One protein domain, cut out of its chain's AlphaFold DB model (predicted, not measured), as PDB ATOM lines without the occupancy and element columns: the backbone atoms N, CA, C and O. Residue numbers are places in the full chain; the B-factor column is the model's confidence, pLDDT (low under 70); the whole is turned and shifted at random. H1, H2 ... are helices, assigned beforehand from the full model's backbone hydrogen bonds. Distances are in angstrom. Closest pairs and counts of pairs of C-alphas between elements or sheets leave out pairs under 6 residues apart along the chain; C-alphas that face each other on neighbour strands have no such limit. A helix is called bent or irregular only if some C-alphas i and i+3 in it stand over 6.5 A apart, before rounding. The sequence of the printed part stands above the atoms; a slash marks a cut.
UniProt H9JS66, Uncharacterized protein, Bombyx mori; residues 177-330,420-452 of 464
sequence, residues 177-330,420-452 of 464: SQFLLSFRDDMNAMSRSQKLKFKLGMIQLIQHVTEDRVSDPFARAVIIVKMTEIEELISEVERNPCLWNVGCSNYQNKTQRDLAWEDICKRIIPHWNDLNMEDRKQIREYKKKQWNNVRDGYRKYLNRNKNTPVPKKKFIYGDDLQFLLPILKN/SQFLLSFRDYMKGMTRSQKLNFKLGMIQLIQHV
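Overview. This is residues 177 to 330 and 420 to 452 of the 464 residues of an uncharacterized protein of Bombyx mori (UniProt H9JS66). Two helical lobes are joined by the single helix H4: one holds H5 to H10, with the long H9 crossing H8 and reaching beyond it, the other holds H1 to H3 and H11 to H13. In this second lobe H3 and H13 lie side by side, opposite ways, with the short H1, H2, H11 and H12 on one side of the pair, and at the far end of H9 residues 306 to 311 stick out. The printed part has 187 residues with thirteen named helices, H1 to H13 in chain order, and no named strand: all helix. It is loose, with a radius of gyration of the C-alphas of 21.4 A, and flat, spanning 60 by 51 by 22 A.

Along the chain. Find C-alpha 277 at (-8.084, 27.854, -15.450); from there H9, residues 277 to 306, runs 43.8 A to C-alpha 306 at (31.950, 44.702, -9.782). Before it look for H8, residues 254 to 268, 21.2 A, then H7, 249 to 252, H6, 241 to 244, H5, 230 to 238, and H4, 217 to 227, 15.5 A. After it comes H10, 322 to 330. H7, only just, and H10 are irregular: C-alphas 249 and 252 are 6.9 A apart, C-alphas 323 and 326 7.0 A. The other lobe has H1, 177 to 181, H2, 184 to 189, H3, 192 to 211, 28.8 A, H11, 420 to 425, H12, 427 to 431, and H13, 435 to 452, 25.9 A, ending at (7.672, 61.471, -41.007).

Arrangement. Residues 283 to 288 of H9 touch the hub H8, about perpendicular at 84 degrees; C-alphas 265 and 284 are closest, 6.6 A. H8 also touches H5, at C-alphas 264 and 236, 6.2 A, and H6, at 257 and 243, 6.0 A; H7 and H8 only just touch, only at the corner, with 3 pairs of C-alphas within 8 A. H10 is close to H9 but not clearly touching, C-alphas 328 and 299 being 7.2 A apart; so is H4, C-alphas 225 and 283, 7.6 A. Farther out, H3 and H13 touch at a shallow tilt of 23 degrees, opposite ways, closest at C-alphas 194 and 452, 5.9 A. H1 touches H11, at C-alphas 180 and 423, 5.6 A. H2 is close to H3, and H12 to H13, but not clearly touching: the closest C-alphas are 6.4 A and 6.5 A apart. Helix packing is only just mostly crossed, 1 of 3 touching pairs with a tilt being shallow. Each O i to N i+4 pair is within hydrogen-bond range in the helices but H10, with 2 of 5, and 3 of 6 O i to N i+3 pairs, and H6 and H7, too short for such a pair.

Size, cuts and confidence. The C-alphas farthest apart, Asp 185 and Ser 249, are 61.7 A apart. Residues 331 to 419 are cut out, and C-alphas 330 and 420 lie 47.9 A apart. The link H9 to H10, residues 307 to 321, is long. The mean pLDDT of the printed part is 74.5; 44 residues are under 70, among them 207 to 229 and 304 to 314.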
ATOM      1  N   SER A 177       6.164  41.546 -50.179       82.31
ATOM      2  CA  SER A 177       7.594  41.876 -50.083       82.31
ATOM      3  C   SER A 177       7.974  43.042 -50.990       82.31
ATOM      4  O   SER A 177       8.744  43.905 -50.579       82.31
ATOM      5  N   GLN A 178       7.439  43.084 -52.214       83.50
ATOM      6  CA  GLN A 178       7.708  44.182 -53.150       83.50
ATOM      7  C   GLN A 178       7.163  45.513 -52.621       83.50
ATOM      8  O   GLN A 178       7.841  46.531 -52.705       83.50
ATOM      9  N   PHE A 179       5.971  45.489 -52.021       87.56
ATOM     10  CA  PHE A 179       5.391  46.661 -51.370       87.56
ATOM     11  C   PHE A 179       6.206  47.118 -50.152       87.56
ATOM     12  O   PHE A 179       6.456  48.302 -49.990       87.56
ATOM     13  N   LEU A 180       6.651  46.201 -49.291       87.06
ATOM     14  CA  LEU A 180       7.466  46.573 -48.132       87.06
ATOM     15  C   LEU A 180       8.793  47.205 -48.569       87.06
ATOM     16  O   LEU A 180       9.192  48.237 -48.039       87.06
ATOM     17  N   LEU A 181       9.442  46.623 -49.578       84.94
ATOM     18  CA  LEU A 181      10.710  47.119 -50.106       84.94
ATOM     19  C   LEU A 181      10.578  48.409 -50.929       84.94
ATOM     20  O   LEU A 181      11.594  49.074 -51.121       84.94
ATOM     21  N   SER A 182       9.378  48.819 -51.365       85.88
ATOM     22  CA  SER A 182       9.211  50.099 -52.077       85.88
ATOM     23  C   SER A 182       9.526  51.308 -51.197       85.88
ATOM     24  O   SER A 182       9.863  52.364 -51.712       85.88
ATOM     25  N   PHE A 183       9.469  51.149 -49.874       85.12
ATOM     26  CA  PHE A 183       9.801  52.203 -48.914       85.12
ATOM     27  C   PHE A 183      11.280  52.254 -48.542       85.12
ATOM     28  O   PHE A 183      11.680  53.061 -47.703       85.12
ATOM     29  N   ARG A 184      12.111  51.390 -49.133       83.19
ATOM     30  CA  ARG A 184      13.543  51.327 -48.834       83.19
ATOM     31  C   ARG A 184      14.233  52.656 -49.133       83.19
ATOM     32  O   ARG A 184      14.977  53.150 -48.292       83.19
ATOM     33  N   ASP A 185      13.966  53.247 -50.293       82.12
ATOM     34  CA  ASP A 185      14.607  54.498 -50.710       82.12
ATOM     35  C   ASP A 185      14.146  55.684 -49.850       82.12
ATOM     36  O   ASP A 185      14.977  56.480 -49.407       82.12
ATOM     37  N   ASP A 186      12.857  55.728 -49.499       82.94
ATOM     38  CA  ASP A 186      12.311  56.715 -48.560       82.94
ATOM     39  C   ASP A 186      12.946  56.574 -47.175       82.94
ATOM     40  O   ASP A 186      13.349  57.565 -46.563       82.94
ATOM     41  N   MET A 187      13.108  55.338 -46.686       81.12
ATOM     42  CA  MET A 187      13.837  55.072 -45.451       81.12
ATOM     43  C   MET A 187      15.266  55.577 -45.539       81.12
ATOM     44  O   MET A 187      15.701  56.286 -44.636       81.12
ATOM     45  N   ASN A 188      15.987  55.302 -46.619       80.00
ATOM     46  CA  ASN A 188      17.368  55.753 -46.774       80.00
ATOM     47  C   ASN A 188      17.515  57.276 -46.791       80.00
ATOM     48  O   ASN A 188      18.503  57.789 -46.271       80.00
ATOM     49  N   ALA A 189      16.519  57.998 -47.308       81.06
ATOM     50  CA  ALA A 189      16.482  59.458 -47.299       81.06
ATOM     51  C   ALA A 189      16.119  60.073 -45.925       81.06
ATOM     52  O   ALA A 189      16.283  61.283 -45.718       81.06
ATOM     53  N   MET A 190      15.629  59.271 -44.968       79.12
ATOM     54  CA  MET A 190      15.253  59.723 -43.624       79.12
ATOM     55  C   MET A 190      16.458  59.871 -42.682       79.12
ATOM     56  O   MET A 190      17.371  59.045 -42.640       79.12
ATOM     57  N   SER A 191      16.418  60.901 -41.827       80.56
ATOM     58  CA  SER A 191      17.374  61.043 -40.719       80.56
ATOM     59  C   SER A 191      17.223  59.913 -39.692       80.56
ATOM     60  O   SER A 191      16.180  59.266 -39.601       80.56
ATOM     61  N   ARG A 192      18.231  59.700 -38.835       71.69
ATOM     62  CA  ARG A 192      18.183  58.656 -37.787       71.69
ATOM     63  C   ARG A 192      16.958  58.776 -36.866       71.69
ATOM     64  O   ARG A 192      16.390  57.759 -36.477       71.69
ATOM     65  N   SER A 193      16.536  59.999 -36.532       71.31
ATOM     66  CA  SER A 193      15.341  60.235 -35.705       71.31
ATOM     67  C   SER A 193      14.051  59.901 -36.461       71.31
ATOM     68  O   SER A 193      13.182  59.221 -35.923       71.31
ATOM     69  N   GLN A 194      13.969  60.292 -37.734       76.31
ATOM     70  CA  GLN A 194      12.845  59.970 -38.616       76.31
ATOM     71  C   GLN A 194      12.718  58.461 -38.843       76.31
ATOM     72  O   GLN A 194      11.641  57.907 -38.649       76.31
ATOM     73  N   LYS A 195      13.830  57.763 -39.115       78.50
ATOM     74  CA  LYS A 195      13.868  56.295 -39.192       78.50
ATOM     75  C   LYS A 195      13.337  55.656 -37.911       78.50
ATOM     76  O   LYS A 195      12.540  54.731 -37.982       78.50
ATOM     77  N   LEU A 196      13.739  56.148 -36.736       72.31
ATOM     78  CA  LEU A 196      13.248  55.617 -35.463       72.31
ATOM     79  C   LEU A 196      11.734  55.821 -35.300       72.31
ATOM     80  O   LEU A 196      11.036  54.867 -34.967       72.31
ATOM     81  N   LYS A 197      11.222  57.030 -35.570       72.38
ATOM     82  CA  LYS A 197       9.780  57.327 -35.521       72.38
ATOM     83  C   LYS A 197       8.992  56.457 -36.499       72.38
ATOM     84  O   LYS A 197       7.981  55.881 -36.116       72.38
ATOM     85  N   PHE A 198       9.493  56.303 -37.722       82.00
ATOM     86  CA  PHE A 198       8.893  55.455 -38.744       82.00
ATOM     87  C   PHE A 198       8.846  53.984 -38.309       82.00
ATOM     88  O   PHE A 198       7.787  53.363 -38.336       82.00
ATOM     89  N   LYS A 199       9.963  53.433 -37.817       80.25
ATOM     90  CA  LYS A 199      10.019  52.046 -37.329       80.25
ATOM     91  C   LYS A 199       9.063  51.811 -36.155       80.25
ATOM     92  O   LYS A 199       8.372  50.797 -36.129       80.25
ATOM     93  N   LEU A 200       8.990  52.751 -35.211       69.88
ATOM     94  CA  LEU A 200       8.042  52.691 -34.092       69.88
ATOM     95  C   LEU A 200       6.589  52.758 -34.576       69.88
ATOM     96  O   LEU A 200       5.769  51.952 -34.145       69.88
ATOM     97  N   GLY A 201       6.287  53.656 -35.513       75.00
ATOM     98  CA  GLY A 201       4.956  53.773 -36.100       75.00
ATOM     99  C   GLY A 201       4.544  52.528 -36.887       75.00
ATOM    100  O   GLY A 201       3.395  52.118 -36.799       75.00
ATOM    101  N   MET A 202       5.466  51.861 -37.589       80.19
ATOM    102  CA  MET A 202       5.179  50.591 -38.271       80.19
ATOM    103  C   MET A 202       4.835  49.469 -37.288       80.19
ATOM    104  O   MET A 202       3.909  48.696 -37.531       80.19
ATOM    105  N   ILE A 203       5.558  49.398 -36.165       75.06
ATOM    106  CA  ILE A 203       5.277  48.439 -35.089       75.06
ATOM    107  C   ILE A 203       3.899  48.718 -34.475       75.06
ATOM    108  O   ILE A 203       3.126  47.793 -34.252       75.06
ATOM    109  N   GLN A 204       3.556  49.984 -34.249       72.69
ATOM    110  CA  GLN A 204       2.231  50.354 -33.752       72.69
ATOM    111  C   GLN A 204       1.142  50.044 -34.780       72.69
ATOM    112  O   GLN A 204       0.109  49.483 -34.438       72.69
ATOM    113  N   LEU A 205       1.359  50.354 -36.053       78.19
ATOM    114  CA  LEU A 205       0.372  50.131 -37.102       78.19
ATOM    115  C   LEU A 205       0.050  48.644 -37.271       78.19
ATOM    116  O   LEU A 205      -1.111  48.283 -37.457       78.19
ATOM    117  N   ILE A 206       1.059  47.773 -37.176       74.38
ATOM    118  CA  ILE A 206       0.806  46.338 -37.248       74.38
ATOM    119  C   ILE A 206       0.039  45.829 -36.029       74.38
ATOM    120  O   ILE A 206      -0.806  44.954 -36.190       74.38
ATOM    121  N   GLN A 207       0.259  46.410 -34.846       64.75
ATOM    122  CA  GLN A 207      -0.547  46.122 -33.655       64.75
ATOM    123  C   GLN A 207      -2.020  46.466 -33.918       64.75
ATOM    124  O   GLN A 207      -2.853  45.568 -33.912       64.75
ATOM    125  N   HIS A 208      -2.325  47.691 -34.349       67.25
ATOM    126  CA  HIS A 208      -3.707  48.122 -34.608       67.25
ATOM    127  C   HIS A 208      -4.419  47.303 -35.702       67.25
ATOM    128  O   HIS A 208      -5.594  46.968 -35.579       67.25
ATOM    129  N   VAL A 209      -3.727  46.938 -36.786       69.06
ATOM    130  CA  VAL A 209      -4.348  46.166 -37.881       69.06
ATOM    131  C   VAL A 209      -4.525  44.685 -37.522       69.06
ATOM    132  O   VAL A 209      -5.425  44.015 -38.041       69.06
ATOM    133  N   THR A 210      -3.678  44.152 -36.640       61.31
ATOM    134  CA  THR A 210      -3.832  42.786 -36.117       61.31
ATOM    135  C   THR A 210      -4.857  42.712 -34.981       61.31
ATOM    136  O   THR A 210      -5.498  41.672 -34.827       61.31
ATOM    137  N   GLU A 211      -5.101  43.813 -34.265       55.88
ATOM    138  CA  GLU A 211      -6.154  43.961 -33.250       55.88
ATOM    139  C   GLU A 211      -7.577  43.802 -33.824       55.88
ATOM    140  O   GLU A 211      -8.446  43.255 -33.144       55.88
ATOM    141  N   ASP A 212      -7.801  44.134 -35.106       51.06
ATOM    142  CA  ASP A 212      -9.083  43.928 -35.817       51.06
ATOM    143  C   ASP A 212      -9.514  42.445 -35.924       51.06
ATOM    144  O   ASP A 212     -10.603  42.139 -36.412       51.06
ATOM    145  N   ARG A 213      -8.677  41.488 -35.492       45.19
ATOM    146  CA  ARG A 213      -9.022  40.057 -35.451       45.19
ATOM    147  C   ARG A 213      -9.704  39.587 -34.171       45.19
ATOM    148  O   ARG A 213     -10.079  38.417 -34.118       45.19
ATOM    149  N   VAL A 214      -9.877  40.417 -33.150       45.25
ATOM    150  CA  VAL A 214     -10.215  39.883 -31.827       45.25
ATOM    151  C   VAL A 214     -11.622  40.282 -31.381       45.25
ATOM    152  O   VAL A 214     -11.825  41.116 -30.504       45.25
ATOM    153  N   SER A 215     -12.615  39.593 -31.946       47.19
ATOM    154  CA  SER A 215     -13.941  39.439 -31.321       47.19
ATOM    155  C   SER A 215     -13.894  38.543 -30.072       47.19
ATOM    156  O   SER A 215     -14.913  38.352 -29.415       47.19
ATOM    157  N   ASP A 216     -12.728  37.964 -29.775       46.84
ATOM    158  CA  ASP A 216     -12.497  37.012 -28.698       46.84
ATOM    159  C   ASP A 216     -11.945  37.722 -27.438       46.84
ATOM    160  O   ASP A 216     -10.797  38.175 -27.429       46.84
ATOM    161  N   PRO A 217     -12.717  37.817 -26.341       45.91
ATOM    162  CA  PRO A 217     -12.253  38.382 -25.070       45.91
ATOM    163  C   PRO A 217     -10.929  37.773 -24.581       45.91
ATOM    164  O   PRO A 217     -10.165  38.429 -23.870       45.91
ATOM    165  N   PHE A 218     -10.634  36.546 -25.011       44.50
ATOM    166  CA  PHE A 218      -9.472  35.778 -24.620       44.50
ATOM    167  C   PHE A 218      -8.152  36.303 -25.204       44.50
ATOM    168  O   PHE A 218      -7.219  36.623 -24.462       44.50
ATOM    169  N   ALA A 219      -8.078  36.510 -26.521       45.38
ATOM    170  CA  ALA A 219      -6.895  37.106 -27.145       45.38
ATOM    171  C   ALA A 219      -6.709  38.580 -26.729       45.38
ATOM    172  O   ALA A 219      -5.578  39.051 -26.606       45.38
ATOM    173  N   ARG A 220      -7.799  39.285 -26.397       42.38
ATOM    174  CA  ARG A 220      -7.759  40.642 -25.829       42.38
ATOM    175  C   ARG A 220      -7.123  40.649 -24.437       42.38
ATOM    176  O   ARG A 220      -6.285  41.504 -24.166       42.38
ATOM    177  N   ALA A 221      -7.440  39.677 -23.584       41.19
ATOM    178  CA  ALA A 221      -6.789  39.520 -22.287       41.19
ATOM    179  C   ALA A 221      -5.306  39.140 -22.427       41.19
ATOM    180  O   ALA A 221      -4.469  39.731 -21.754       41.19
ATOM    181  N   VAL A 222      -4.948  38.247 -23.354       45.97
ATOM    182  CA  VAL A 222      -3.544  37.873 -23.626       45.97
ATOM    183  C   VAL A 222      -2.722  39.057 -24.166       45.97
ATOM    184  O   VAL A 222      -1.547  39.198 -23.824       45.97
ATOM    185  N   ILE A 223      -3.320  39.949 -24.959       45.31
ATOM    186  CA  ILE A 223      -2.664  41.163 -25.478       45.31
ATOM    187  C   ILE A 223      -2.547  42.250 -24.397       45.31
ATOM    188  O   ILE A 223      -1.476  42.843 -24.257       45.31
ATOM    189  N   ILE A 224      -3.571  42.446 -23.556       43.62
ATOM    190  CA  ILE A 224      -3.488  43.325 -22.374       43.62
ATOM    191  C   ILE A 224      -2.399  42.817 -21.406       43.62
ATOM    192  O   ILE A 224      -1.576  43.595 -20.932       43.62
ATOM    193  N   VAL A 225      -2.290  41.498 -21.203       48.47
ATOM    194  CA  VAL A 225      -1.230  40.843 -20.406       48.47
ATOM    195  C   VAL A 225       0.175  41.082 -20.982       48.47
ATOM    196  O   VAL A 225       1.138  41.149 -20.208       48.47
ATOM    197  N   LYS A 226       0.317  41.218 -22.309       48.59
ATOM    198  CA  LYS A 226       1.593  41.512 -22.990       48.59
ATOM    199  C   LYS A 226       2.033  42.985 -22.844       48.59
ATOM    200  O   LYS A 226       3.209  43.258 -23.062       48.59
ATOM    201  N   MET A 227       1.137  43.897 -22.440       43.66
ATOM    202  CA  MET A 227       1.351  45.358 -22.383       43.66
ATOM    203  C   MET A 227       1.279  45.981 -20.974       43.66
ATOM    204  O   MET A 227       1.473  47.183 -20.846       43.66
ATOM    205  N   THR A 228       1.034  45.219 -19.903       50.78
ATOM    206  CA  THR A 228       1.153  45.755 -18.529       50.78
ATOM    207  C   THR A 228       2.631  45.936 -18.189       50.78
ATOM    208  O   THR A 228       3.389  44.955 -18.232       50.78
ATOM    209  N   GLU A 229       3.025  47.172 -17.905       66.38
ATOM    210  CA  GLU A 229       4.404  47.640 -17.795       66.38
ATOM    211  C   GLU A 229       5.219  46.744 -16.852       66.38
ATOM    212  O   GLU A 229       4.798  46.397 -15.750       66.38
ATOM    213  N   ILE A 230       6.414  46.333 -17.287       73.44
ATOM    214  CA  ILE A 230       7.348  45.535 -16.470       73.44
ATOM    215  C   ILE A 230       7.579  46.202 -15.098       73.44
ATOM    216  O   ILE A 230       7.817  45.511 -14.113       73.44
ATOM    217  N   GLU A 231       7.442  47.524 -15.029       75.50
ATOM    218  CA  GLU A 231       7.490  48.353 -13.823       75.50
ATOM    219  C   GLU A 231       6.369  48.025 -12.819       75.50
ATOM    220  O   GLU A 231       6.636  47.886 -11.622       75.50
ATOM    221  N   GLU A 232       5.137  47.788 -13.282       79.31
ATOM    222  CA  GLU A 232       4.025  47.330 -12.436       79.31
ATOM    223  C   GLU A 232       4.289  45.921 -11.899       79.31
ATOM    224  O   GLU A 232       4.063  45.644 -10.720       79.31
ATOM    225  N   LEU A 233       4.837  45.037 -12.741       83.69
ATOM    226  CA  LEU A 233       5.234  43.694 -12.318       83.69
ATOM    227  C   LEU A 233       6.330  43.750 -11.245       83.69
ATOM    228  O   LEU A 233       6.243  43.029 -10.254       83.69
ATOM    229  N   ILE A 234       7.349  44.594 -11.422       83.06
ATOM    230  CA  ILE A 234       8.430  44.766 -10.442       83.06
ATOM    231  C   ILE A 234       7.868  45.312  -9.126       83.06
ATOM    232  O   ILE A 234       8.159  44.746  -8.071       83.06
ATOM    233  N   SER A 235       7.011  46.332  -9.191       83.31
ATOM    234  CA  SER A 235       6.373  46.947  -8.020       83.31
ATOM    235  C   SER A 235       5.509  45.953  -7.236       83.31
ATOM    236  O   SER A 235       5.547  45.900  -6.004       83.31
ATOM    237  N   GLU A 236       4.734  45.120  -7.931       84.75
ATOM    238  CA  GLU A 236       3.896  44.095  -7.303       84.75
ATOM    239  C   GLU A 236       4.713  42.933  -6.727       84.75
ATOM    240  O   GLU A 236       4.373  42.399  -5.667       84.75
ATOM    241  N   VAL A 237       5.821  42.553  -7.368       85.62
ATOM    242  CA  VAL A 237       6.734  41.548  -6.814       85.62
ATOM    243  C   VAL A 237       7.458  42.092  -5.580       85.62
ATOM    244  O   VAL A 237       7.580  41.366  -4.593       85.62
ATOM    245  N   GLU A 238       7.875  43.361  -5.574       85.00
ATOM    246  CA  GLU A 238       8.482  44.011  -4.405       85.00
ATOM    247  C   GLU A 238       7.559  43.933  -3.178       85.00
ATOM    248  O   GLU A 238       7.994  43.515  -2.099       85.00
ATOM    249  N   ARG A 239       6.260  44.211  -3.367       82.69
ATOM    250  CA  ARG A 239       5.211  44.125  -2.331       82.69
ATOM    251  C   ARG A 239       4.985  42.719  -1.771       82.69
ATOM    252  O   ARG A 239       4.364  42.594  -0.716       82.69
ATOM    253  N   ASN A 240       5.490  41.670  -2.426       82.81
ATOM    254  CA  ASN A 240       5.330  40.273  -2.016       82.81
ATOM    255  C   ASN A 240       6.683  39.620  -1.653       82.81
ATOM    256  O   ASN A 240       7.258  38.870  -2.450       82.81
ATOM    257  N   PRO A 241       7.194  39.822  -0.416       78.75
ATOM    258  CA  PRO A 241       8.485  39.286   0.026       78.75
ATOM    259  C   PRO A 241       8.618  37.762  -0.057       78.75
ATOM    260  O   PRO A 241       9.733  37.261  -0.161       78.75
ATOM    261  N   CYS A 242       7.518  37.001  -0.046       80.88
ATOM    262  CA  CYS A 242       7.554  35.540  -0.190       80.88
ATOM    263  C   CYS A 242       8.117  35.072  -1.546       80.88
ATOM    264  O   CYS A 242       8.532  33.921  -1.661       80.88
ATOM    265  N   LEU A 243       8.167  35.947  -2.557       83.44
ATOM    266  CA  LEU A 243       8.655  35.613  -3.898       83.44
ATOM    267  C   LEU A 243      10.152  35.859  -4.093       83.44
ATOM    268  O   LEU A 243      10.783  35.193  -4.914       83.44
ATOM    269  N   TRP A 244      10.729  36.811  -3.359       80.56
ATOM    270  CA  TRP A 244      12.105  37.262  -3.587       80.56
ATOM    271  C   TRP A 244      12.976  37.272  -2.328       80.56
ATOM    272  O   TRP A 244      14.196  37.158  -2.440       80.56
ATOM    273  N   ASN A 245      12.383  37.373  -1.136       78.00
ATOM    274  CA  ASN A 245      13.113  37.456   0.120       78.00
ATOM    275  C   ASN A 245      13.325  36.075   0.748       78.00
ATOM    276  O   ASN A 245      12.447  35.541   1.421       78.00
ATOM    277  N   VAL A 246      14.543  35.545   0.604       74.25
ATOM    278  CA  VAL A 246      14.980  34.265   1.198       74.25
ATOM    279  C   VAL A 246      14.877  34.259   2.733       74.25
ATOM    280  O   VAL A 246      14.749  33.201   3.338       74.25
ATOM    281  N   GLY A 247      14.917  35.431   3.377       71.62
ATOM    282  CA  GLY A 247      14.739  35.573   4.825       71.62
ATOM    283  C   GLY A 247      13.279  35.554   5.293       71.62
ATOM    284  O   GLY A 247      13.031  35.620   6.494       71.62
ATOM    285  N   CYS A 248      12.305  35.490   4.381       74.88
ATOM    286  CA  CYS A 248      10.892  35.415   4.732       74.88
ATOM    287  C   CYS A 248      10.502  33.978   5.116       74.88
ATOM    288  O   CYS A 248      10.763  33.042   4.365       74.88
ATOM    289  N   SER A 249       9.793  33.810   6.239       75.50
ATOM    290  CA  SER A 249       9.250  32.514   6.697       75.50
ATOM    291  C   SER A 249       8.426  31.801   5.616       75.50
ATOM    292  O   SER A 249       8.456  30.580   5.490       75.50
ATOM    293  N   ASN A 250       7.727  32.574   4.782       77.75
ATOM    294  CA  ASN A 250       6.836  32.052   3.749       77.75
ATOM    295  C   ASN A 250       7.543  31.781   2.409       77.75
ATOM    296  O   ASN A 250       6.898  31.297   1.485       77.75
ATOM    297  N   TYR A 251       8.849  32.054   2.287       75.56
ATOM    298  CA  TYR A 251       9.612  31.826   1.051       75.56
ATOM    299  C   TYR A 251       9.730  30.335   0.693       75.56
ATOM    300  O   TYR A 251       9.693  29.960  -0.478       75.56
ATOM    301  N   GLN A 252       9.839  29.467   1.705       75.25
ATOM    302  CA  GLN A 252       9.917  28.013   1.510       75.25
ATOM    303  C   GLN A 252       8.550  27.367   1.242       75.25
ATOM    304  O   GLN A 252       8.485  26.222   0.805       75.25
ATOM    305  N   ASN A 253       7.448  28.086   1.470       83.75
ATOM    306  CA  ASN A 253       6.108  27.544   1.303       83.75
ATOM    307  C   ASN A 253       5.640  27.697  -0.157       83.75
ATOM    308  O   ASN A 253       5.320  28.800  -0.607       83.75
ATOM    309  N   LYS A 254       5.582  26.576  -0.891       83.81
ATOM    310  CA  LYS A 254       5.139  26.523  -2.298       83.81
ATOM    311  C   LYS A 254       3.737  27.110  -2.478       83.81
ATOM    312  O   LYS A 254       3.548  27.975  -3.328       83.81
ATOM    313  N   THR A 255       2.796  26.733  -1.615       83.06
ATOM    314  CA  THR A 255       1.405  27.200  -1.667       83.06
ATOM    315  C   THR A 255       1.311  28.716  -1.525       83.06
ATOM    316  O   THR A 255       0.614  29.370  -2.292       83.06
ATOM    317  N   GLN A 256       2.060  29.303  -0.589       80.88
ATOM    318  CA  GLN A 256       2.062  30.756  -0.381       80.88
ATOM    319  C   GLN A 256       2.666  31.515  -1.566       80.88
ATOM    320  O   GLN A 256       2.213  32.608  -1.898       80.88
ATOM    321  N   ARG A 257       3.664  30.933  -2.237       84.88
ATOM    322  CA  ARG A 257       4.230  31.513  -3.458       84.88
ATOM    323  C   ARG A 257       3.252  31.454  -4.626       84.88
ATOM    324  O   ARG A 257       3.144  32.432  -5.359       84.88
ATOM    325  N   ASP A 258       2.554  30.338  -4.806       84.31
ATOM    326  CA  ASP A 258       1.580  30.193  -5.891       84.31
ATOM    327  C   ASP A 258       0.359  31.104  -5.693       84.31
ATOM    328  O   ASP A 258      -0.101  31.711  -6.665       84.31
ATOM    329  N   LEU A 259      -0.090  31.281  -4.444       86.50
ATOM    330  CA  LEU A 259      -1.111  32.266  -4.071       86.50
ATOM    331  C   LEU A 259      -0.641  33.700  -4.332       86.50
ATOM    332  O   LEU A 259      -1.358  34.472  -4.961       86.50
ATOM    333  N   ALA A 260       0.588  34.047  -3.939       87.50
ATOM    334  CA  ALA A 260       1.140  35.375  -4.203       87.50
ATOM    335  C   ALA A 260       1.231  35.674  -5.708       87.50
ATOM    336  O   ALA A 260       0.884  36.770  -6.140       87.50
ATOM    337  N   TRP A 261       1.634  34.697  -6.527       88.94
ATOM    338  CA  TRP A 261       1.615  34.844  -7.984       88.94
ATOM    339  C   TRP A 261       0.205  35.006  -8.544       88.94
ATOM    340  O   TRP A 261       0.018  35.754  -9.503       88.94
ATOM    341  N   GLU A 262      -0.783  34.332  -7.958       87.69
ATOM    342  CA  GLU A 262      -2.178  34.522  -8.341       87.69
ATOM    343  C   GLU A 262      -2.664  35.936  -8.058       87.69
ATOM    344  O   GLU A 262      -3.293  36.554  -8.911       87.69
ATOM    345  N   ASP A 263      -2.349  36.451  -6.876       87.75
ATOM    346  CA  ASP A 263      -2.771  37.776  -6.445       87.75
ATOM    347  C   ASP A 263      -2.100  38.880  -7.265       87.75
ATOM    348  O   ASP A 263      -2.745  39.869  -7.611       87.75
ATOM    349  N   ILE A 264      -0.832  38.692  -7.639       88.19
ATOM    350  CA  ILE A 264      -0.133  39.571  -8.584       88.19
ATOM    351  C   ILE A 264      -0.840  39.554  -9.944       88.19
ATOM    352  O   ILE A 264      -1.136  40.610 -10.495       88.19
ATOM    353  N   CYS A 265      -1.165  38.371 -10.474       84.25
ATOM    354  CA  CYS A 265      -1.858  38.259 -11.759       84.25
ATOM    355  C   CYS A 265      -3.256  38.894 -11.713       84.25
ATOM    356  O   CYS A 265      -3.606  39.638 -12.622       84.25
ATOM    357  N   LYS A 266      -4.017  38.691 -10.628       84.81
ATOM    358  CA  LYS A 266      -5.322  39.334 -10.394       84.81
ATOM    359  C   LYS A 266      -5.250  40.860 -10.413       84.81
ATOM    360  O   LYS A 266      -6.194  41.498 -10.865       84.81
ATOM    361  N   ARG A 267      -4.169  41.442  -9.884       82.12
ATOM    362  CA  ARG A 267      -3.990  42.900  -9.813       82.12
ATOM    363  C   ARG A 267      -3.517  43.506 -11.129       82.12
ATOM    364  O   ARG A 267      -3.970  44.585 -11.485       82.12
ATOM    365  N   ILE A 268      -2.630  42.810 -11.833       79.06
ATOM    366  CA  ILE A 268      -2.038  43.291 -13.087       79.06
ATOM    367  C   ILE A 268      -2.998  43.100 -14.268       79.06
ATOM    368  O   ILE A 268      -2.944  43.851 -15.235       79.06
ATOM    369  N   ILE A 269      -3.873  42.092 -14.222       77.00
ATOM    370  CA  ILE A 269      -4.651  41.661 -15.387       77.00
ATOM    371  C   ILE A 269      -6.125  42.022 -15.197       77.00
ATOM    372  O   ILE A 269      -6.805  41.419 -14.359       77.00
ATOM    373  N   PRO A 270      -6.661  42.959 -16.000       76.56
ATOM    374  CA  PRO A 270      -8.093  43.216 -16.052       76.56
ATOM    375  C   PRO A 270      -8.858  41.942 -16.420       76.56
ATOM    376  O   PRO A 270      -8.394  41.159 -17.247       76.56
ATOM    377  N   HIS A 271     -10.045  41.748 -15.842       73.25
ATOM    378  CA  HIS A 271     -10.916  40.603 -16.153       73.25
ATOM    379  C   HIS A 271     -10.308  39.220 -15.854       73.25
ATOM    380  O   HIS A 271     -10.719  38.217 -16.429       73.25
ATOM    381  N   TRP A 272      -9.370  39.124 -14.904       78.25
ATOM    382  CA  TRP A 272      -8.762  37.846 -14.505       78.25
ATOM    383  C   TRP A 272      -9.783  36.746 -14.162       78.25
ATOM    384  O   TRP A 272      -9.583  35.577 -14.488       78.25
ATOM    385  N   ASN A 273     -10.891  37.122 -13.516       79.44
ATOM    386  CA  ASN A 273     -11.939  36.187 -13.105       79.44
ATOM    387  C   ASN A 273     -12.771  35.637 -14.273       79.44
ATOM    388  O   ASN A 273     -13.451  34.628 -14.085       79.44
ATOM    389  N   ASP A 274     -12.668  36.239 -15.455       78.94
ATOM    390  CA  ASP A 274     -13.402  35.824 -16.653       78.94
ATOM    391  C   ASP A 274     -12.592  34.796 -17.476       78.94
ATOM    392  O   ASP A 274     -13.122  34.161 -18.382       78.94
ATOM    393  N   LEU A 275     -11.308  34.595 -17.144       74.25
ATOM    394  CA  LEU A 275     -10.404  33.661 -17.828       74.25
ATOM    395  C   LEU A 275     -10.585  32.213 -17.361       74.25
ATOM    396  O   LEU A 275     -10.865  31.980 -16.180       74.25
ATOM    397  N   ASN A 276     -10.325  31.245 -18.245       79.06
ATOM    398  CA  ASN A 276     -10.318  29.823 -17.898       79.06
ATOM    399  C   ASN A 276      -9.092  29.464 -17.031       79.06
ATOM    400  O   ASN A 276      -8.089  30.179 -16.988       79.06
ATOM    401  N   MET A 277      -9.158  28.333 -16.326       75.44
ATOM    402  CA  MET A 277      -8.084  27.854 -15.450       75.44
ATOM    403  C   MET A 277      -6.767  27.616 -16.195       75.44
ATOM    404  O   MET A 277      -5.710  27.978 -15.673       75.44
ATOM    405  N   GLU A 278      -6.826  27.048 -17.401       74.12
ATOM    406  CA  GLU A 278      -5.630  26.785 -18.211       74.12
ATOM    407  C   GLU A 278      -4.933  28.092 -18.602       74.12
ATOM    408  O   GLU A 278      -3.721  28.242 -18.465       74.12
ATOM    409  N   ASP A 279      -5.708  29.108 -18.950       73.12
ATOM    410  CA  ASP A 279      -5.163  30.390 -19.375       73.12
ATOM    411  C   ASP A 279      -4.552  31.163 -18.212       73.12
ATOM    412  O   ASP A 279      -3.460  31.724 -18.311       73.12
ATOM    413  N   ARG A 280      -5.221  31.133 -17.054       80.12
ATOM    414  CA  ARG A 280      -4.666  31.671 -15.808       80.12
ATOM    415  C   ARG A 280      -3.346  30.995 -15.460       80.12
ATOM    416  O   ARG A 280      -2.440  31.648 -14.944       80.12
ATOM    417  N   LYS A 281      -3.217  29.691 -15.713       79.19
ATOM    418  CA  LYS A 281      -1.965  28.958 -15.506       79.19
ATOM    419  C   LYS A 281      -0.888  29.445 -16.480       79.19
ATOM    420  O   LYS A 281       0.183  29.840 -16.025       79.19
ATOM    421  N   GLN A 282      -1.186  29.511 -17.775       75.69
ATOM    422  CA  GLN A 282      -0.239  29.971 -18.798       75.69
ATOM    423  C   GLN A 282       0.248  31.402 -18.549       75.69
ATOM    424  O   GLN A 282       1.448  31.673 -18.594       75.69
ATOM    425  N   ILE A 283      -0.661  32.318 -18.212       79.50
ATOM    426  CA  ILE A 283      -0.310  33.709 -17.924       79.50
ATOM    427  C   ILE A 283       0.581  33.809 -16.680       79.50
ATOM    428  O   ILE A 283       1.551  34.572 -16.665       79.50
ATOM    429  N   ARG A 284       0.296  33.016 -15.645       84.06
ATOM    430  CA  ARG A 284       1.113  32.969 -14.428       84.06
ATOM    431  C   ARG A 284       2.533  32.502 -14.730       84.06
ATOM    432  O   ARG A 284       3.487  33.133 -14.278       84.06
ATOM    433  N   GLU A 285       2.682  31.447 -15.527       80.19
ATOM    434  CA  GLU A 285       3.994  30.951 -15.958       80.19
ATOM    435  C   GLU A 285       4.730  31.969 -16.837       80.19
ATOM    436  O   GLU A 285       5.922  32.224 -16.642       80.19
ATOM    437  N   TYR A 286       4.014  32.659 -17.723       80.62
ATOM    438  CA  TYR A 286       4.576  33.753 -18.505       80.62
ATOM    439  C   TYR A 286       5.103  34.893 -17.618       80.62
ATOM    440  O   TYR A 286       6.238  35.341 -17.796       80.62
ATOM    441  N   LYS A 287       4.331  35.341 -16.617       83.25
ATOM    442  CA  LYS A 287       4.749  36.409 -15.688       83.25
ATOM    443  C   LYS A 287       5.918  35.975 -14.798       83.25
ATOM    444  O   LYS A 287       6.844  36.762 -14.597       83.25
ATOM    445  N   LYS A 288       5.950  34.714 -14.352       85.50
ATOM    446  CA  LYS A 288       7.111  34.121 -13.661       85.50
ATOM    447  C   LYS A 288       8.366  34.152 -14.542       85.50
ATOM    448  O   LYS A 288       9.426  34.581 -14.081       85.50
ATOM    449  N   LYS A 289       8.257  33.743 -15.813       83.81
ATOM    450  CA  LYS A 289       9.363  33.769 -16.787       83.81
ATOM    451  C   LYS A 289       9.859  35.197 -17.037       83.81
ATOM    452  O   LYS A 289      11.064  35.439 -16.994       83.81
ATOM    453  N   GLN A 290       8.944  36.150 -17.218       81.69
ATOM    454  CA  GLN A 290       9.261  37.575 -17.365       81.69
ATOM    455  C   GLN A 290      10.036  38.118 -16.155       81.69
ATOM    456  O   GLN A 290      11.098  38.718 -16.321       81.69
ATOM    457  N   TRP A 291       9.574  37.833 -14.934       87.44
ATOM    458  CA  TRP A 291      10.284  38.211 -13.710       87.44
ATOM    459  C   TRP A 291      11.689  37.597 -13.624       87.44
ATOM    460  O   TRP A 291      12.656  38.299 -13.318       87.44
ATOM    461  N   ASN A 292      11.829  36.303 -13.930       84.12
ATOM    462  CA  ASN A 292      13.129  35.630 -13.917       84.12
ATOM    463  C   ASN A 292      14.118  36.295 -14.882       84.12
ATOM    464  O   ASN A 292      15.246  36.586 -14.483       84.12
ATOM    465  N   ASN A 293      13.678  36.626 -16.098       82.56
ATOM    466  CA  ASN A 293      14.500  37.315 -17.094       82.56
ATOM    467  C   ASN A 293      14.982  38.689 -16.599       82.56
ATOM    468  O   ASN A 293      16.165  39.016 -16.726       82.56
ATOM    469  N   VAL A 294      14.088  39.483 -16.000       82.44
ATOM    470  CA  VAL A 294      14.414  40.806 -15.440       82.44
ATOM    471  C   VAL A 294      15.423  40.682 -14.295       82.44
ATOM    472  O   VAL A 294      16.460  41.355 -14.296       82.44
ATOM    473  N   ARG A 295      15.172  39.769 -13.350       83.25
ATOM    474  CA  ARG A 295      16.054  39.506 -12.205       83.25
ATOM    475  C   ARG A 295      17.437  39.025 -12.646       83.25
ATOM    476  O   ARG A 295      18.451  39.488 -12.119       83.25
ATOM    477  N   ASP A 296      17.500  38.118 -13.618       80.44
ATOM    478  CA  ASP A 296      18.759  37.601 -14.156       80.44
ATOM    479  C   ASP A 296      19.548  38.660 -14.925       80.44
ATOM    480  O   ASP A 296      20.771  38.745 -14.770       80.44
ATOM    481  N   GLY A 297      18.862  39.513 -15.690       80.06
ATOM    482  CA  GLY A 297      19.459  40.685 -16.329       80.06
ATOM    483  C   GLY A 297      20.108  41.622 -15.308       80.06
ATOM    484  O   GLY A 297      21.277  41.995 -15.460       80.06
ATOM    485  N   TYR A 298      19.400  41.921 -14.217       79.62
ATOM    486  CA  TYR A 298      19.913  42.764 -13.137       79.62
ATOM    487  C   TYR A 298      21.086  42.117 -12.382       79.62
ATOM    488  O   TYR A 298      22.100  42.769 -12.121       79.62
ATOM    489  N   ARG A 299      21.033  40.805 -12.118       79.31
ATOM    490  CA  ARG A 299      22.154  40.048 -11.532       79.31
ATOM    491  C   ARG A 299      23.407  40.106 -12.413       79.31
ATOM    492  O   ARG A 299      24.502  40.369 -11.907       79.31
ATOM    493  N   LYS A 300      23.264  39.896 -13.728       79.31
ATOM    494  CA  LYS A 300      24.371  39.993 -14.697       79.31
ATOM    495  C   LYS A 300      24.953  41.409 -14.736       79.31
ATOM    496  O   LYS A 300      26.175  41.556 -14.744       79.31
ATOM    497  N   TYR A 301      24.105  42.438 -14.694       78.19
ATOM    498  CA  TYR A 301      24.528  43.838 -14.593       78.19
ATOM    499  C   TYR A 301      25.368  44.100 -13.331       78.19
ATOM    500  O   TYR A 301      26.489  44.605 -13.428       78.19
ATOM    501  N   LEU A 302      24.899  43.662 -12.157       76.75
ATOM    502  CA  LEU A 302      25.627  43.834 -10.895       76.75
ATOM    503  C   LEU A 302      26.966  43.089 -10.863       76.75
ATOM    504  O   LEU A 302      27.929  43.589 -10.285       76.75
ATOM    505  N   ASN A 303      27.049  41.902 -11.463       72.75
ATOM    506  CA  ASN A 303      28.298  41.141 -11.515       72.75
ATOM    507  C   ASN A 303      29.312  41.748 -12.496       72.75
ATOM    508  O   ASN A 303      30.500  41.782 -12.187       72.75
ATOM    509  N   ARG A 304      28.858  42.302 -13.627       69.69
ATOM    510  CA  ARG A 304      29.722  43.006 -14.592       69.69
ATOM    511  C   ARG A 304      30.279  44.318 -14.031       69.69
ATOM    512  O   ARG A 304      31.447  44.626 -14.259       69.69
ATOM    513  N   ASN A 305      29.483  45.056 -13.257       64.62
ATOM    514  CA  ASN A 305      29.915  46.322 -12.653       64.62
ATOM    515  C   ASN A 305      30.894  46.153 -11.481       64.62
ATOM    516  O   ASN A 305      31.612  47.091 -11.161       64.62
ATOM    517  N   LYS A 306      30.967  44.974 -10.850       63.47
ATOM    518  CA  LYS A 306      31.950  44.702  -9.782       63.47
ATOM    519  C   LYS A 306      33.381  44.523 -10.305       63.47
ATOM    520  O   LYS A 306      34.316  44.729  -9.544       63.47
ATOM    521  N   ASN A 307      33.540  44.137 -11.574       57.97
ATOM    522  CA  ASN A 307      34.816  43.677 -12.134       57.97
ATOM    523  C   ASN A 307      35.416  44.630 -13.180       57.97
ATOM    524  O   ASN A 307      36.405  44.276 -13.814       57.97
ATOM    525  N   THR A 308      34.828  45.811 -13.408       51.97
ATOM    526  CA  THR A 308      35.355  46.771 -14.391       51.97
ATOM    527  C   THR A 308      35.498  48.172 -13.782       51.97
ATOM    528  O   THR A 308      34.553  48.629 -13.144       51.97
ATOM    529  N   PRO A 309      36.641  48.868 -13.967       53.25
ATOM    530  CA  PRO A 309      36.874  50.208 -13.405       53.25
ATOM    531  C   PRO A 309      36.033  51.328 -14.037       53.25
ATOM    532  O   PRO A 309      36.019  52.447 -13.532       53.25
ATOM    533  N   VAL A 310      35.356  51.056 -15.157       53.06
ATOM    534  CA  VAL A 310      34.618  52.065 -15.927       53.06
ATOM    535  C   VAL A 310      33.134  52.018 -15.545       53.06
ATOM    536  O   VAL A 310      32.523  50.952 -15.667       53.06
ATOM    537  N   PRO A 311      32.517  53.137 -15.118       51.66
ATOM    538  CA  PRO A 311      31.091  53.174 -14.812       51.66
ATOM    539  C   PRO A 311      30.275  52.937 -16.091       51.66
ATOM    540  O   PRO A 311      30.247  53.767 -16.998       51.66
ATOM    541  N   LYS A 312      29.619  51.775 -16.184       58.19
ATOM    542  CA  LYS A 312      28.764  51.410 -17.325       58.19
ATOM    543  C   LYS A 312      27.334  51.928 -17.137       58.19
ATOM    544  O   LYS A 312      26.893  52.164 -16.014       58.19
ATOM    545  N   LYS A 313      26.623  52.097 -18.263       54.72
ATOM    546  CA  LYS A 313      25.233  52.587 -18.339       54.72
ATOM    547  C   LYS A 313      24.337  51.920 -17.294       54.72
ATOM    548  O   LYS A 313      24.348  50.696 -17.180       54.72
ATOM    549  N   LYS A 314      23.542  52.734 -16.590       66.56
ATOM    550  CA  LYS A 314      22.553  52.284 -15.601       66.56
ATOM    551  C   LYS A 314      21.589  51.273 -16.234       66.56
ATOM    552  O   LYS A 314      21.161  51.458 -17.372       66.56
ATOM    553  N   PHE A 315      21.282  50.198 -15.507       70.06
ATOM    554  CA  PHE A 315      20.224  49.263 -15.896       70.06
ATOM    555  C   PHE A 315      18.884  50.006 -15.919       70.06
ATOM    556  O   PHE A 315      18.656  50.837 -15.046       70.06
ATOM    557  N   ILE A 316      18.034  49.718 -16.909       67.81
ATOM    558  CA  ILE A 316      16.788  50.465 -17.165       67.81
ATOM    559  C   ILE A 316      15.887  50.455 -15.920       67.81
ATOM    560  O   ILE A 316      15.525  51.517 -15.442       67.81
ATOM    561  N   TYR A 317      15.675  49.279 -15.319       69.81
ATOM    562  CA  TYR A 317      14.943  49.108 -14.050       69.81
ATOM    563  C   TYR A 317      15.881  49.076 -12.836       69.81
ATOM    564  O   TYR A 317      15.683  48.335 -11.875       69.81
ATOM    565  N   GLY A 318      17.018  49.766 -12.936       64.12
ATOM    566  CA  GLY A 318      18.069  49.706 -11.926       64.12
ATOM    567  C   GLY A 318      17.635  50.305 -10.594       64.12
ATOM    568  O   GLY A 318      18.087  49.821  -9.560       64.12
ATOM    569  N   ASP A 319      16.766  51.315 -10.638       69.38
ATOM    570  CA  ASP A 319      16.235  51.997  -9.460       69.38
ATOM    571  C   ASP A 319      15.100  51.192  -8.800       69.38
ATOM    572  O   ASP A 319      15.114  51.023  -7.582       69.38
ATOM    573  N   ASP A 320      14.240  50.545  -9.590       71.56
ATOM    574  CA  ASP A 320      13.136  49.720  -9.075       71.56
ATOM    575  C   ASP A 320      13.600  48.355  -8.544       71.56
ATOM    576  O   ASP A 320      12.954  47.753  -7.699       71.56
ATOM    577  N   LEU A 321      14.752  47.841  -8.994       78.19
ATOM    578  CA  LEU A 321      15.305  46.555  -8.536       78.19
ATOM    579  C   LEU A 321      16.299  46.699  -7.372       78.19
ATOM    580  O   LEU A 321      16.970  45.730  -6.990       78.19
ATOM    581  N   GLN A 322      16.428  47.893  -6.782       76.75
ATOM    582  CA  GLN A 322      17.358  48.130  -5.672       76.75
ATOM    583  C   GLN A 322      17.042  47.269  -4.439       76.75
ATOM    584  O   GLN A 322      17.975  46.845  -3.749       76.75
ATOM    585  N   PHE A 323      15.774  46.911  -4.205       79.69
ATOM    586  CA  PHE A 323      15.362  46.057  -3.081       79.69
ATOM    587  C   PHE A 323      15.980  44.648  -3.113       79.69
ATOM    588  O   PHE A 323      16.125  44.008  -2.072       79.69
ATOM    589  N   LEU A 324      16.430  44.168  -4.281       78.50
ATOM    590  CA  LEU A 324      17.104  42.870  -4.427       78.50
ATOM    591  C   LEU A 324      18.590  42.898  -4.027       78.50
ATOM    592  O   LEU A 324      19.212  41.844  -3.852       78.50
ATOM    593  N   LEU A 325      19.192  44.084  -3.878       76.00
ATOM    594  CA  LEU A 325      20.621  44.242  -3.585       76.00
ATOM    595  C   LEU A 325      21.096  43.528  -2.305       76.00
ATOM    596  O   LEU A 325      22.172  42.925  -2.365       76.00
ATOM    597  N   PRO A 326      20.372  43.559  -1.166       69.69
ATOM    598  CA  PRO A 326      20.807  42.895   0.066       69.69
ATOM    599  C   PRO A 326      20.960  41.378  -0.100       69.69
ATOM    600  O   PRO A 326      21.864  40.772   0.473       69.69
ATOM    601  N   ILE A 327      20.123  40.772  -0.943       69.94
ATOM    602  CA  ILE A 327      20.096  39.326  -1.179       69.94
ATOM    603  C   ILE A 327      21.172  38.937  -2.194       69.94
ATOM    604  O   ILE A 327      21.984  38.048  -1.949       69.94
ATOM    605  N   LEU A 328      21.261  39.675  -3.304       67.00
ATOM    606  CA  LEU A 328      22.241  39.416  -4.365       67.00
ATOM    607  C   LEU A 328      23.695  39.694  -3.935       67.00
ATOM    608  O   LEU A 328      24.635  39.200  -4.562       67.00
ATOM    609  N   LYS A 329      23.913  40.491  -2.879       63.16
ATOM    610  CA  LYS A 329      25.246  40.734  -2.299       63.16
ATOM    611  C   LYS A 329      25.681  39.640  -1.312       63.16
ATOM    612  O   LYS A 329      26.876  39.353  -1.264       63.16
ATOM    613  N   ASN A 330      24.750  39.003  -0.595       53.81
ATOM    614  CA  ASN A 330      25.050  38.000   0.439       53.81
ATOM    615  C   ASN A 330      25.284  36.568  -0.089       53.81
ATOM    616  O   ASN A 330      25.825  35.739   0.640       53.81
ATOM    617  N   SER A 420      16.217  46.932 -45.008       80.50
ATOM    618  CA  SER A 420      15.533  45.926 -45.836       80.50
ATOM    619  C   SER A 420      15.062  44.737 -45.004       80.50
ATOM    620  O   SER A 420      13.926  44.291 -45.150       80.50
ATOM    621  N   GLN A 421      15.906  44.254 -44.091       77.75
ATOM    622  CA  GLN A 421      15.572  43.183 -43.153       77.75
ATOM    623  C   GLN A 421      14.464  43.606 -42.188       77.75
ATOM    624  O   GLN A 421      13.538  42.835 -41.936       77.75
ATOM    625  N   PHE A 422      14.501  44.851 -41.700       84.44
ATOM    626  CA  PHE A 422      13.418  45.402 -40.892       84.44
ATOM    627  C   PHE A 422      12.090  45.404 -41.659       84.44
ATOM    628  O   PHE A 422      11.105  44.878 -41.150       84.44
ATOM    629  N   LEU A 423      12.054  45.930 -42.886       84.75
ATOM    630  CA  LEU A 423      10.838  45.951 -43.705       84.75
ATOM    631  C   LEU A 423      10.323  44.534 -43.982       84.75
ATOM    632  O   LEU A 423       9.138  44.262 -43.806       84.75
ATOM    633  N   LEU A 424      11.214  43.607 -44.337       80.38
ATOM    634  CA  LEU A 424      10.857  42.215 -44.609       80.38
ATOM    635  C   LEU A 424      10.381  41.454 -43.368       80.38
ATOM    636  O   LEU A 424       9.604  40.513 -43.522       80.38
ATOM    637  N   SER A 425      10.748  41.877 -42.153       78.56
ATOM    638  CA  SER A 425      10.220  41.271 -40.924       78.56
ATOM    639  C   SER A 425       8.693  41.396 -40.811       78.56
ATOM    640  O   SER A 425       8.052  40.534 -40.219       78.56
ATOM    641  N   PHE A 426       8.076  42.396 -41.456       80.94
ATOM    642  CA  PHE A 426       6.617  42.575 -41.478       80.94
ATOM    643  C   PHE A 426       5.896  41.620 -42.437       80.94
ATOM    644  O   PHE A 426       4.674  41.477 -42.376       80.94
ATOM    645  N   ARG A 427       6.634  40.936 -43.316       77.31
ATOM    646  CA  ARG A 427       6.067  40.076 -44.358       77.31
ATOM    647  C   ARG A 427       5.235  38.935 -43.781       77.31
ATOM    648  O   ARG A 427       4.130  38.681 -44.259       77.31
ATOM    649  N   ASP A 428       5.745  38.248 -42.765       75.44
ATOM    650  CA  ASP A 428       5.062  37.081 -42.199       75.44
ATOM    651  C   ASP A 428       3.774  37.472 -41.467       75.44
ATOM    652  O   ASP A 428       2.770  36.763 -41.544       75.44
ATOM    653  N   TYR A 429       3.736  38.676 -40.901       70.62
ATOM    654  CA  TYR A 429       2.520  39.256 -40.340       70.62
ATOM    655  C   TYR A 429       1.502  39.616 -41.418       70.62
ATOM    656  O   TYR A 429       0.310  39.347 -41.261       70.62
ATOM    657  N   MET A 430       1.953  40.169 -42.548       75.81
ATOM    658  CA  MET A 430       1.070  40.456 -43.676       75.81
ATOM    659  C   MET A 430       0.461  39.176 -44.250       75.81
ATOM    660  O   MET A 430      -0.722  39.177 -44.580       75.81
ATOM    661  N   LYS A 431       1.186  38.050 -44.303       77.75
ATOM    662  CA  LYS A 431       0.620  36.763 -44.763       77.75
ATOM    663  C   LYS A 431      -0.615  36.333 -43.962       77.75
ATOM    664  O   LYS A 431      -1.537  35.772 -44.549       77.75
ATOM    665  N   GLY A 432      -0.663  36.643 -42.664       71.81
ATOM    666  CA  GLY A 432      -1.800  36.355 -41.784       71.81
ATOM    667  C   GLY A 432      -2.981  37.332 -41.893       71.81
ATOM    668  O   GLY A 432      -4.041  37.071 -41.323       71.81
ATOM    669  N   MET A 433      -2.858  38.449 -42.613       73.94
ATOM    670  CA  MET A 433      -3.903  39.481 -42.699       73.94
ATOM    671  C   MET A 433      -4.958  39.185 -43.776       73.94
ATOM    672  O   MET A 433      -4.656  38.678 -44.858       73.94
ATOM    673  N   THR A 434      -6.212  39.568 -43.515       83.31
ATOM    674  CA  THR A 434      -7.272  39.582 -44.542       83.31
ATOM    675  C   THR A 434      -7.007  40.660 -45.599       83.31
ATOM    676  O   THR A 434      -6.244  41.596 -45.372       83.31
ATOM    677  N   ARG A 435      -7.670  40.587 -46.762       77.62
ATOM    678  CA  ARG A 435      -7.505  41.587 -47.837       77.62
ATOM    679  C   ARG A 435      -7.782  43.025 -47.369       77.62
ATOM    680  O   ARG A 435      -7.068  43.931 -47.784       77.62
ATOM    681  N   SER A 436      -8.786  43.217 -46.511       75.06
ATOM    682  CA  SER A 436      -9.132  44.533 -45.950       75.06
ATOM    683  C   SER A 436      -8.053  45.033 -44.987       75.06
ATOM    684  O   SER A 436      -7.604  46.168 -45.089       75.06
ATOM    685  N   GLN A 437      -7.553  44.153 -44.118       76.19
ATOM    686  CA  GLN A 437      -6.463  44.463 -43.189       76.19
ATOM    687  C   GLN A 437      -5.166  44.796 -43.920       76.19
ATOM    688  O   GLN A 437      -4.533  45.799 -43.612       76.19
ATOM    689  N   LYS A 438      -4.810  44.021 -44.951       83.75
ATOM    690  CA  LYS A 438      -3.674  44.347 -45.819       83.75
ATOM    691  C   LYS A 438      -3.832  45.740 -46.411       83.75
ATOM    692  O   LYS A 438      -2.879  46.501 -46.405       83.75
ATOM    693  N   LEU A 439      -5.020  46.092 -46.900       81.25
ATOM    694  CA  LEU A 439      -5.272  47.418 -47.459       81.25
ATOM    695  C   LEU A 439      -5.101  48.517 -46.401       81.25
ATOM    696  O   LEU A 439      -4.387  49.479 -46.663       81.25
ATOM    697  N   ASN A 440      -5.674  48.346 -45.210       79.31
ATOM    698  CA  ASN A 440      -5.554  49.308 -44.110       79.31
ATOM    699  C   ASN A 440      -4.103  49.469 -43.637       79.31
ATOM    700  O   ASN A 440      -3.643  50.590 -43.436       79.31
ATOM    701  N   PHE A 441      -3.358  48.369 -43.529       84.19
ATOM    702  CA  PHE A 441      -1.935  48.395 -43.198       84.19
ATOM    703  C   PHE A 441      -1.125  49.125 -44.270       84.19
ATOM    704  O   PHE A 441      -0.365  50.036 -43.958       84.19
ATOM    705  N   LYS A 442      -1.334  48.787 -45.549       85.19
ATOM    706  CA  LYS A 442      -0.657  49.453 -46.670       85.19
ATOM    707  C   LYS A 442      -0.968  50.955 -46.701       85.19
ATOM    708  O   LYS A 442      -0.058  51.757 -46.891       85.19
ATOM    709  N   LEU A 443      -2.224  51.337 -46.463       84.69
ATOM    710  CA  LEU A 443      -2.649  52.735 -46.385       84.69
ATOM    711  C   LEU A 443      -1.985  53.468 -45.212       84.69
ATOM    712  O   LEU A 443      -1.442  54.554 -45.401       84.69
ATOM    713  N   GLY A 444      -1.978  52.859 -44.027       83.62
ATOM    714  CA  GLY A 444      -1.345  53.438 -42.846       83.62
ATOM    715  C   GLY A 444       0.168  53.594 -43.002       83.62
ATOM    716  O   GLY A 444       0.729  54.583 -42.543       83.62
ATOM    717  N   MET A 445       0.839  52.674 -43.705       86.12
ATOM    718  CA  MET A 445       2.269  52.802 -44.005       86.12
ATOM    719  C   MET A 445       2.559  54.013 -44.894       86.12
ATOM    720  O   MET A 445       3.485  54.770 -44.609       86.12
ATOM    721  N   ILE A 446       1.749  54.218 -45.936       83.75
ATOM    722  CA  ILE A 446       1.880  55.371 -46.836       83.75
ATOM    723  C   ILE A 446       1.684  56.680 -46.054       83.75
ATOM    724  O   ILE A 446       2.498  57.593 -46.170       83.75
ATOM    725  N   GLN A 447       0.654  56.749 -45.206       84.94
ATOM    726  CA  GLN A 447       0.394  57.917 -44.356       84.94
ATOM    727  C   GLN A 447       1.538  58.181 -43.369       84.94
ATOM    728  O   GLN A 447       1.950  59.321 -43.170       84.94
ATOM    729  N   LEU A 448       2.091  57.126 -42.767       85.56
ATOM    730  CA  LEU A 448       3.173  57.244 -41.798       85.56
ATOM    731  C   LEU A 448       4.446  57.828 -42.426       85.56
ATOM    732  O   LEU A 448       5.101  58.670 -41.815       85.56
ATOM    733  N   ILE A 449       4.788  57.416 -43.648       83.81
ATOM    734  CA  ILE A 449       5.941  57.970 -44.372       83.81
ATOM    735  C   ILE A 449       5.715  59.431 -44.702       83.81
ATOM    736  O   ILE A 449       6.614  60.242 -44.482       83.81
ATOM    737  N   GLN A 450       4.518  59.779 -45.168       83.31
ATOM    738  CA  GLN A 450       4.160  61.162 -45.446       83.31
ATOM    739  C   GLN A 450       4.370  62.043 -44.203       83.31
ATOM    740  O   GLN A 450       5.115  63.017 -44.254       83.31
ATOM    741  N   HIS A 451       3.850  61.636 -43.043       80.69
ATOM    742  CA  HIS A 451       4.019  62.393 -41.799       80.69
ATOM    743  C   HIS A 451       5.476  62.523 -41.336       80.69
ATOM    744  O   HIS A 451       5.888  63.581 -40.863       80.69
ATOM    745  N   VAL A 452       6.272  61.458 -41.459       80.88
ATOM    746  CA  VAL A 452       7.672  61.471 -41.007       80.88
ATOM    747  C   VAL A 452       8.567  62.280 -41.955       80.88
ATOM    748  O   VAL A 452       9.549  62.885 -41.514       80.88
TER     749      VAL A 452